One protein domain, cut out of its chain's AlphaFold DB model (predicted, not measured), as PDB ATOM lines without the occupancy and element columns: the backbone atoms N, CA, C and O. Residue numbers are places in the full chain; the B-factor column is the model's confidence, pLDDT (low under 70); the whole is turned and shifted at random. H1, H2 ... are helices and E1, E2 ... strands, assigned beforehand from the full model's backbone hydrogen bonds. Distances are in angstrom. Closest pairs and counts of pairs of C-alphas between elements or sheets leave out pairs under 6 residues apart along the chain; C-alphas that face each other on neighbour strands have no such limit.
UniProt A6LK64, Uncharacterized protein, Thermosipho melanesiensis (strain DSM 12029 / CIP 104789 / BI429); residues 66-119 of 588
ATOM      1  N   GLY A  66     -48.644  31.184  -7.541       91.19
ATOM      2  CA  GLY A  66     -49.629  31.550  -8.548       91.19
ATOM      3  C   GLY A  66     -49.373  30.858  -9.887       91.19
ATOM      4  O   GLY A  66     -48.232  30.658 -10.269       91.19
ATOM      5  N   ASN A  67     -50.437  30.571 -10.638       93.50
ATOM      6  CA  ASN A  67     -50.344  29.938 -11.963       93.50
ATOM      7  C   ASN A  67     -50.609  30.936 -13.103       93.50
ATOM      8  O   ASN A  67     -51.033  30.550 -14.190       93.50
ATOM      9  N   TYR A  68     -50.483  32.239 -12.837       93.88
ATOM     10  CA  TYR A  68     -50.657  33.283 -13.842       93.88
ATOM     11  C   TYR A  68     -49.414  34.148 -13.941       93.88
ATOM     12  O   TYR A  68     -48.783  34.447 -12.933       93.88
ATOM     13  N   ILE A  69     -49.114  34.608 -15.146       94.31
ATOM     14  CA  ILE A  69     -48.000  35.502 -15.445       94.31
ATOM     15  C   ILE A  69     -48.500  36.745 -16.155       94.31
ATOM     16  O   ILE A  69     -49.487  36.707 -16.891       94.31
ATOM     17  N   ARG A  70     -47.803  37.856 -15.943       93.19
ATOM     18  CA  ARG A  70     -48.087  39.118 -16.618       93.19
ATOM     19  C   ARG A  70     -47.284  39.222 -17.910       93.19
ATOM     20  O   ARG A  70     -46.059  39.128 -17.880       93.19
ATOM     21  N   TYR A  71     -47.967  39.493 -19.017       91.56
ATOM     22  CA  TYR A  71     -47.361  39.742 -20.323       91.56
ATOM     23  C   TYR A  71     -48.168  40.800 -21.084       91.56
ATOM     24  O   TYR A  71     -49.396  40.752 -21.094       91.56
ATOM     25  N   ASN A  72     -47.502  41.792 -21.686       88.19
ATOM     26  CA  ASN A  72     -48.138  42.876 -22.459       88.19
ATOM     27  C   ASN A  72     -49.364  43.533 -21.785       88.19
ATOM     28  O   ASN A  72     -50.350  43.869 -22.436       88.19
ATOM     29  N   GLY A  73     -49.317  43.713 -20.461       86.50
ATOM     30  CA  GLY A  73     -50.402  44.341 -19.697       86.50
ATOM     31  C   GLY A  73     -51.562  43.416 -19.306       86.50
ATOM     32  O   GLY A  73     -52.408  43.854 -18.535       86.50
ATOM     33  N   ASN A  74     -51.563  42.153 -19.741       90.50
ATOM     34  CA  ASN A  74     -52.571  41.141 -19.413       90.50
ATOM     35  C   ASN A  74     -51.983  39.997 -18.572       90.50
ATOM     36  O   ASN A  74     -50.765  39.906 -18.397       90.50
ATOM     37  N   PHE A  75     -52.857  39.126 -18.061       92.00
ATOM     38  CA  PHE A  75     -52.488  37.960 -17.259       92.00
ATOM     39  C   PHE A  75     -52.901  36.662 -17.943       92.00
ATOM     40  O   PHE A  75     -54.065  36.489 -18.305       92.00
ATOM     41  N   TYR A  76     -51.958  35.735 -18.060       91.50
ATOM     42  CA  TYR A  76     -52.135  34.471 -18.766       91.50
ATOM     43  C   TYR A  76     -51.784  33.310 -17.859       91.50
ATOM     44  O   TYR A  76     -50.900  33.429 -17.015       91.50
ATOM     45  N   TYR A  77     -52.500  32.206 -18.018       90.56
ATOM     46  CA  TYR A  77     -52.200  30.983 -17.291       90.56
ATOM     47  C   TYR A  77     -50.882  30.383 -17.792       90.56
ATOM     48  O   TYR A  77     -50.636  30.374 -18.998       90.56
ATOM     49  N   THR A  78     -50.074  29.870 -16.868       90.69
ATOM     50  CA  THR A  78     -48.944  28.993 -17.171       90.69
ATOM     51  C   THR A  78     -48.991  27.768 -16.271       90.69
ATOM     52  O   THR A  78     -49.319  27.866 -15.085       90.69
ATOM     53  N   SER A  79     -48.687  26.612 -16.849       87.94
ATOM     54  CA  SER A  79     -48.521  25.353 -16.129       87.94
ATOM     55  C   SER A  79     -47.159  25.215 -15.433       87.94
ATOM     56  O   SER A  79     -47.024  24.388 -14.528       87.94
ATOM     57  N   ASP A  80     -46.158  26.015 -15.822       87.25
ATOM     58  CA  ASP A  80     -44.809  25.971 -15.249       87.25
ATOM     59  C   ASP A  80     -44.636  27.015 -14.141       87.25
ATOM     60  O   ASP A  80     -44.610  28.220 -14.393       87.25
ATOM     61  N   ASN A  81     -44.465  26.524 -12.913       85.19
ATOM     62  CA  ASN A  81     -44.307  27.340 -11.712       85.19
ATOM     63  C   ASN A  81     -42.834  27.580 -11.330       85.19
ATOM     64  O   ASN A  81     -42.529  27.956 -10.199       85.19
ATOM     65  N   ASN A  82     -41.895  27.347 -12.251       90.62
ATOM     66  CA  ASN A  82     -40.477  27.595 -12.022       90.62
ATOM     67  C   ASN A  82     -40.042  28.986 -12.505       90.62
ATOM     68  O   ASN A  82     -40.498  29.499 -13.529       90.62
ATOM     69  N   LYS A  83     -39.077  29.559 -11.781       92.19
ATOM     70  CA  LYS A  83     -38.343  30.757 -12.187       92.19
ATOM     71  C   LYS A  83     -37.007  30.401 -12.829       92.19
ATOM     72  O   LYS A  83     -36.425  29.344 -12.569       92.19
ATOM     73  N   TYR A  84     -36.536  31.292 -13.692       95.06
ATOM     74  CA  TYR A  84     -35.345  31.119 -14.512       95.06
ATOM     75  C   TYR A  84     -34.492  32.386 -14.531       95.06
ATOM     76  O   TYR A  84     -35.000  33.511 -14.535       95.06
ATOM     77  N   ARG A  85     -33.174  32.203 -14.616       95.06
ATOM     78  CA  ARG A  85     -32.192  33.261 -14.870       95.06
ATOM     79  C   ARG A  85     -31.472  32.983 -16.185       95.06
ATOM     80  O   ARG A  85     -31.147  31.838 -16.495       95.06
ATOM     81  N   LEU A  86     -31.215  34.038 -16.955       93.00
ATOM     82  CA  LEU A  86     -30.393  33.954 -18.158       93.00
ATOM     83  C   LEU A  86     -28.909  33.948 -17.762       93.00
ATOM     84  O   LEU A  86     -28.425  34.909 -17.167       93.00
ATOM     85  N   VAL A  87     -28.196  32.871 -18.091       92.06
ATOM     86  CA  VAL A  87     -26.750  32.724 -17.880       92.06
ATOM     87  C   VAL A  87     -26.100  32.460 -19.236       92.06
ATOM     88  O   VAL A  87     -26.295  31.404 -19.843       92.06
ATOM     89  N   GLY A  88     -25.367  33.451 -19.752       89.94
ATOM     90  CA  GLY A  88     -24.930  33.454 -21.150       89.94
ATOM     91  C   GLY A  88     -26.140  33.461 -22.089       89.94
ATOM     92  O   GLY A  88     -26.946  34.386 -22.056       89.94
ATOM     93  N   GLU A  89     -26.295  32.408 -22.895       87.19
ATOM     94  CA  GLU A  89     -27.432  32.239 -23.813       87.19
ATOM     95  C   GLU A  89     -28.509  31.247 -23.338       87.19
ATOM     96  O   GLU A  89     -29.471  30.988 -24.069       87.19
ATOM     97  N   LYS A  90     -28.358  30.664 -22.143       90.56
ATOM     98  CA  LYS A  90     -29.245  29.607 -21.639       90.56
ATOM     99  C   LYS A  90     -30.059  30.083 -20.441       90.56
ATOM    100  O   LYS A  90     -29.537  30.752 -19.552       90.56
ATOM    101  N   PHE A  91     -31.330  29.690 -20.404       93.25
ATOM    102  CA  PHE A  91     -32.191  29.872 -19.241       93.25
ATOM    103  C   PHE A  91     -32.013  28.689 -18.291       93.25
ATOM    104  O   PHE A  91     -32.233  27.540 -18.673       93.25
ATOM    105  N   VAL A  92     -31.591  28.974 -17.063       94.50
ATOM    106  CA  VAL A  92     -31.360  27.972 -16.015       94.50
ATOM    107  C   VAL A  92     -32.342  28.225 -14.881       94.50
ATOM    108  O   VAL A  92     -32.592  29.380 -14.538       94.50
ATOM    109  N   LYS A  93     -32.920  27.153 -14.328       93.25
ATOM    110  CA  LYS A  93     -33.855  27.236 -13.204       93.25
ATOM    111  C   LYS A  93     -33.170  27.903 -12.006       93.25
ATOM    112  O   LYS A  93     -32.075  27.506 -11.620       93.25
ATOM    113  N   ASP A  94     -33.822  28.911 -11.448       91.38
ATOM    114  CA  ASP A  94     -33.360  29.710 -10.316       91.38
ATOM    115  C   ASP A  94     -34.594  30.233  -9.581       91.38
ATOM    116  O   ASP A  94     -35.403  30.936 -10.181       91.38
ATOM    117  N   GLU A  95     -34.739  29.912  -8.296       87.19
ATOM    118  CA  GLU A  95     -35.884  30.325  -7.468       87.19
ATOM    119  C   GLU A  95     -36.062  31.851  -7.431       87.19
ATOM    120  O   GLU A  95     -37.185  32.347  -7.368       87.19
ATOM    121  N   ASN A  96     -34.964  32.600  -7.568       88.75
ATOM    122  CA  ASN A  96     -34.956  34.063  -7.599       88.75
ATOM    123  C   ASN A  96     -34.804  34.633  -9.020       88.75
ATOM    124  O   ASN A  96     -34.514  35.818  -9.199       88.75
ATOM    125  N   GLY A  97     -34.972  33.795 -10.042       91.56
ATOM    126  CA  GLY A  97     -34.868  34.186 -11.440       91.56
ATOM    127  C   GLY A  97     -35.977  35.166 -11.861       91.56
ATOM    128  O   GLY A  97     -37.125  35.007 -11.446       91.56
ATOM    129  N   PRO A  98     -35.684  36.180 -12.697       92.94
ATOM    130  CA  PRO A  98     -36.688  37.154 -13.129       92.94
ATOM    131  C   PRO A  98     -37.563  36.672 -14.302       92.94
ATOM    132  O   PRO A  98     -38.461  37.401 -14.723       92.94
ATOM    133  N   TYR A  99     -37.293  35.486 -14.861       94.75
ATOM    134  CA  TYR A  99     -38.039  34.923 -15.986       94.75
ATOM    135  C   TYR A  99     -38.914  33.750 -15.551       94.75
ATOM    136  O   TYR A  99     -38.503  32.936 -14.730       94.75
ATOM    137  N   VAL A 100     -40.079  33.615 -16.174       94.12
ATOM    138  CA  VAL A 100     -40.971  32.457 -16.057       94.12
ATOM    139  C   VAL A 100     -41.141  31.823 -17.430       94.12
ATOM    140  O   VAL A 100     -41.224  32.536 -18.430       94.12
ATOM    141  N   TYR A 101     -41.197  30.495 -17.497       92.81
ATOM    142  CA  TYR A 101     -41.491  29.800 -18.745       92.81
ATOM    143  C   TYR A 101     -43.004  29.741 -18.990       92.81
ATOM    144  O   TYR A 101     -43.777  29.305 -18.141       92.81
ATOM    145  N   ALA A 102     -43.433  30.198 -20.161       91.44
ATOM    146  CA  ALA A 102     -44.822  30.206 -20.588       91.44
ATOM    147  C   ALA A 102     -45.047  29.139 -21.661       91.44
ATOM    148  O   ALA A 102     -44.913  29.391 -22.864       91.44
ATOM    149  N   SER A 103     -45.393  27.931 -21.224       83.44
ATOM    150  CA  SER A 103     -45.562  26.789 -22.130       83.44
ATOM    151  C   SER A 103     -46.710  26.993 -23.136       83.44
ATOM    152  O   SER A 103     -46.648  26.528 -24.279       83.44
ATOM    153  N   GLU A 104     -47.702  27.786 -22.736       85.69
ATOM    154  CA  GLU A 104     -48.920  28.150 -23.452       85.69
ATOM    155  C   GLU A 104     -48.741  29.393 -24.344       85.69
ATOM    156  O   GLU A 104     -49.708  29.892 -24.918       85.69
ATOM    157  N   PHE A 105     -47.510  29.893 -24.517       91.00
ATOM    158  CA  PHE A 105     -47.222  30.967 -25.467       91.00
ATOM    159  C   PHE A 105     -47.104  30.415 -26.896       91.00
ATOM    160  O   PHE A 105     -46.015  30.269 -27.463       91.00
ATOM    161  N   PHE A 106     -48.238  30.071 -27.503       89.31
ATOM    162  CA  PHE A 106     -48.262  29.478 -28.843       89.31
ATOM    163  C   PHE A 106     -47.777  30.435 -29.935       89.31
ATOM    164  O   PHE A 106     -47.211  29.983 -30.928       89.31
ATOM    165  N   TRP A 107     -47.930  31.745 -29.733       91.38
ATOM    166  CA  TRP A 107     -47.423  32.764 -30.655       91.38
ATOM    167  C   TRP A 107     -45.919  33.050 -30.535       91.38
ATOM    168  O   TRP A 107     -45.386  33.804 -31.350       91.38
ATOM    169  N   ALA A 108     -45.210  32.433 -29.582       91.12
ATOM    170  CA  ALA A 108     -43.761  32.561 -29.483       91.12
ATOM    171  C   ALA A 108     -43.066  32.035 -30.755       91.12
ATOM    172  O   ALA A 108     -43.272  30.896 -31.194       91.12
ATOM    173  N   ARG A 109     -42.198  32.864 -31.339       89.75
ATOM    174  CA  ARG A 109     -41.451  32.549 -32.568       89.75
ATOM    175  C   ARG A 109     -40.365  31.506 -32.327       89.75
ATOM    176  O   ARG A 109     -40.125  30.667 -33.188       89.75
ATOM    177  N   ASN A 110     -39.763  31.513 -31.142       89.31
ATOM    178  CA  ASN A 110     -38.737  30.564 -30.718       89.31
ATOM    179  C   ASN A 110     -38.844  30.268 -29.212       89.31
ATOM    180  O   ASN A 110     -39.605  30.920 -28.498       89.31
ATOM    181  N   GLU A 111     -38.069  29.293 -28.730       89.25
ATOM    182  CA  GLU A 111     -38.061  28.908 -27.309       89.25
ATOM    183  C   GLU A 111     -37.622  30.046 -26.384       89.25
ATOM    184  O   GLU A 111     -38.185  30.208 -25.307       89.25
ATOM    185  N   LYS A 112     -36.679  30.900 -26.810       90.69
ATOM    186  CA  LYS A 112     -36.217  32.035 -25.992       90.69
ATOM    187  C   LYS A 112     -37.374  32.990 -25.648       90.69
ATOM    188  O   LYS A 112     -37.436  33.473 -24.526       90.69
ATOM    189  N   GLN A 113     -38.321  33.212 -26.565       90.94
ATOM    190  CA  GLN A 113     -39.489  34.078 -26.331       90.94
ATOM    191  C   GLN A 113     -40.511  33.517 -25.335       90.94
ATOM    192  O   GLN A 113     -41.339  34.274 -24.831       90.94
ATOM    193  N   ARG A 114     -40.470  32.213 -25.044       92.69
ATOM    194  CA  ARG A 114     -41.342  31.600 -24.034       92.69
ATOM    195  C   ARG A 114     -40.900  31.925 -22.611       92.69
ATOM    196  O   ARG A 114     -41.696  31.770 -21.695       92.69
ATOM    197  N   TYR A 115     -39.673  32.406 -22.420       94.50
ATOM    198  CA  TYR A 115     -39.198  32.903 -21.135       94.50
ATOM    199  C   TYR A 115     -39.572  34.378 -20.984       94.50
ATOM    200  O   TYR A 115     -38.983  35.261 -21.607       94.50
ATOM    201  N   ILE A 116     -40.573  34.645 -20.154       94.44
ATOM    202  CA  ILE A 116     -41.169  35.965 -19.980       94.44
ATOM    203  C   ILE A 116     -40.652  36.586 -18.693       94.44
ATOM    204  O   ILE A 116     -40.719  35.965 -17.636       94.44
ATOM    205  N   LEU A 117     -40.177  37.830 -18.773       94.44
ATOM    206  CA  LEU A 117     -39.871  38.624 -17.588       94.44
ATOM    207  C   LEU A 117     -41.173  38.886 -16.817       94.44
ATOM    208  O   LEU A 117     -41.998  39.699 -17.238       94.44
ATOM    209  N   SER A 118     -41.388  38.152 -15.730       93.50
ATOM    210  CA  SER A 118     -42.647  38.173 -14.992       93.50
ATOM    211  C   SER A 118     -42.489  37.581 -13.597       93.50
ATOM    212  O   SER A 118     -41.521  36.890 -13.292       93.50
ATOM    213  N   ASP A 119     -43.493  37.825 -12.766       93.69
ATOM    214  CA  ASP A 119     -43.714  37.098 -11.521       93.69
ATOM    215  C   ASP A 119     -44.936  36.187 -11.660       93.69
ATOM    216  O   ASP A 119     -45.716  36.299 -12.608       93.69
TER     217      ASP A 119
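This is residues 66 to 119 of the 588 residues of an uncharacterized protein of Thermosipho melanesiensis (strain DSM 12029 / CIP 104789 / BI429) (UniProt A6LK64). Two hairpins lie at the two ends of the domain, E1 and E2 at one and E3 and E4 at the other, with the short strands E5 and E6 near the middle. E4, E3, E5 and E6 join in one sheet curled like part of a barrel, while E1 and E2 make a small separate sheet; the short helix H1 and the loop before it lie to one side. The printed part has 54 residues, with six named strands and one named helix in the order E1 E2 E3 E4 E5 H1 E6. The larger sheet runs E4 E3 E5 E6, both sheets are antiparallel, and the class is mostly strand. The whole is compact, with a radius of gyration of the C-alphas of 10.4 A and spans of 28 by 25 by 18 A.

Look first at E1, residues 68 to 71, and E2, residues 74 to 77, an antiparallel hairpin in which N 69 and O 76 are 2.8 A apart, within hydrogen-bond range. Next comes the hairpin of E3, residues 83 to 87, and E4, residues 90 to 93, with N 85 and O 92 at 2.9 A. E5, residues 99 to 101, is the other antiparallel neighbour of E3, and N 84 and O 99 are 2.8 A apart. The pairing is staggered: E3 pairs with E5 over residues 83 to 84 and with E4 over residues 84 to 87. Beyond E5 find the edge strand E6, residues 115 to 117, with N 100 and O 116 at 2.8 A. The closest C-alphas of E1 and E6 are those of Tyr 71 and Ile 116, 7.3 A apart. E1 is apart from E3 and E4. H1, residues 111 to 114, is on the larger sheet at a height of 6.8 A, over none of its strands, by a local plane fitted to just 6 C-alphas. H1 is too short for an O i to N i+4 pair, but its 1 pair of O i to N i+3 is within range.

Find C-alpha 68 at (-50.657, 33.283, -13.842), where E1 begins its 9.7 A; E2 then covers 10.4 A. E3 starts at C-alpha 83, (-38.343, 30.757, -12.187), and runs 13.1 A, and E4 runs 9.9 A. E5 measures 6.8 A, H1 5.4 A and E6 6.8 A, ending at C-alpha 117, (-39.871, 38.624, -17.588).

The two C-alphas farthest apart are those of Asn 74 and Gly 88, 28.7 A. The larger sheet is only just strongly twisted, its C-alphas up to 4.1 A off the best plane. The printed part has no cut and no long link; the link from E5 to H1, 9 residues, is short but not tight. The mean pLDDT of the printed part is 91.2, and no printed residue is under 70.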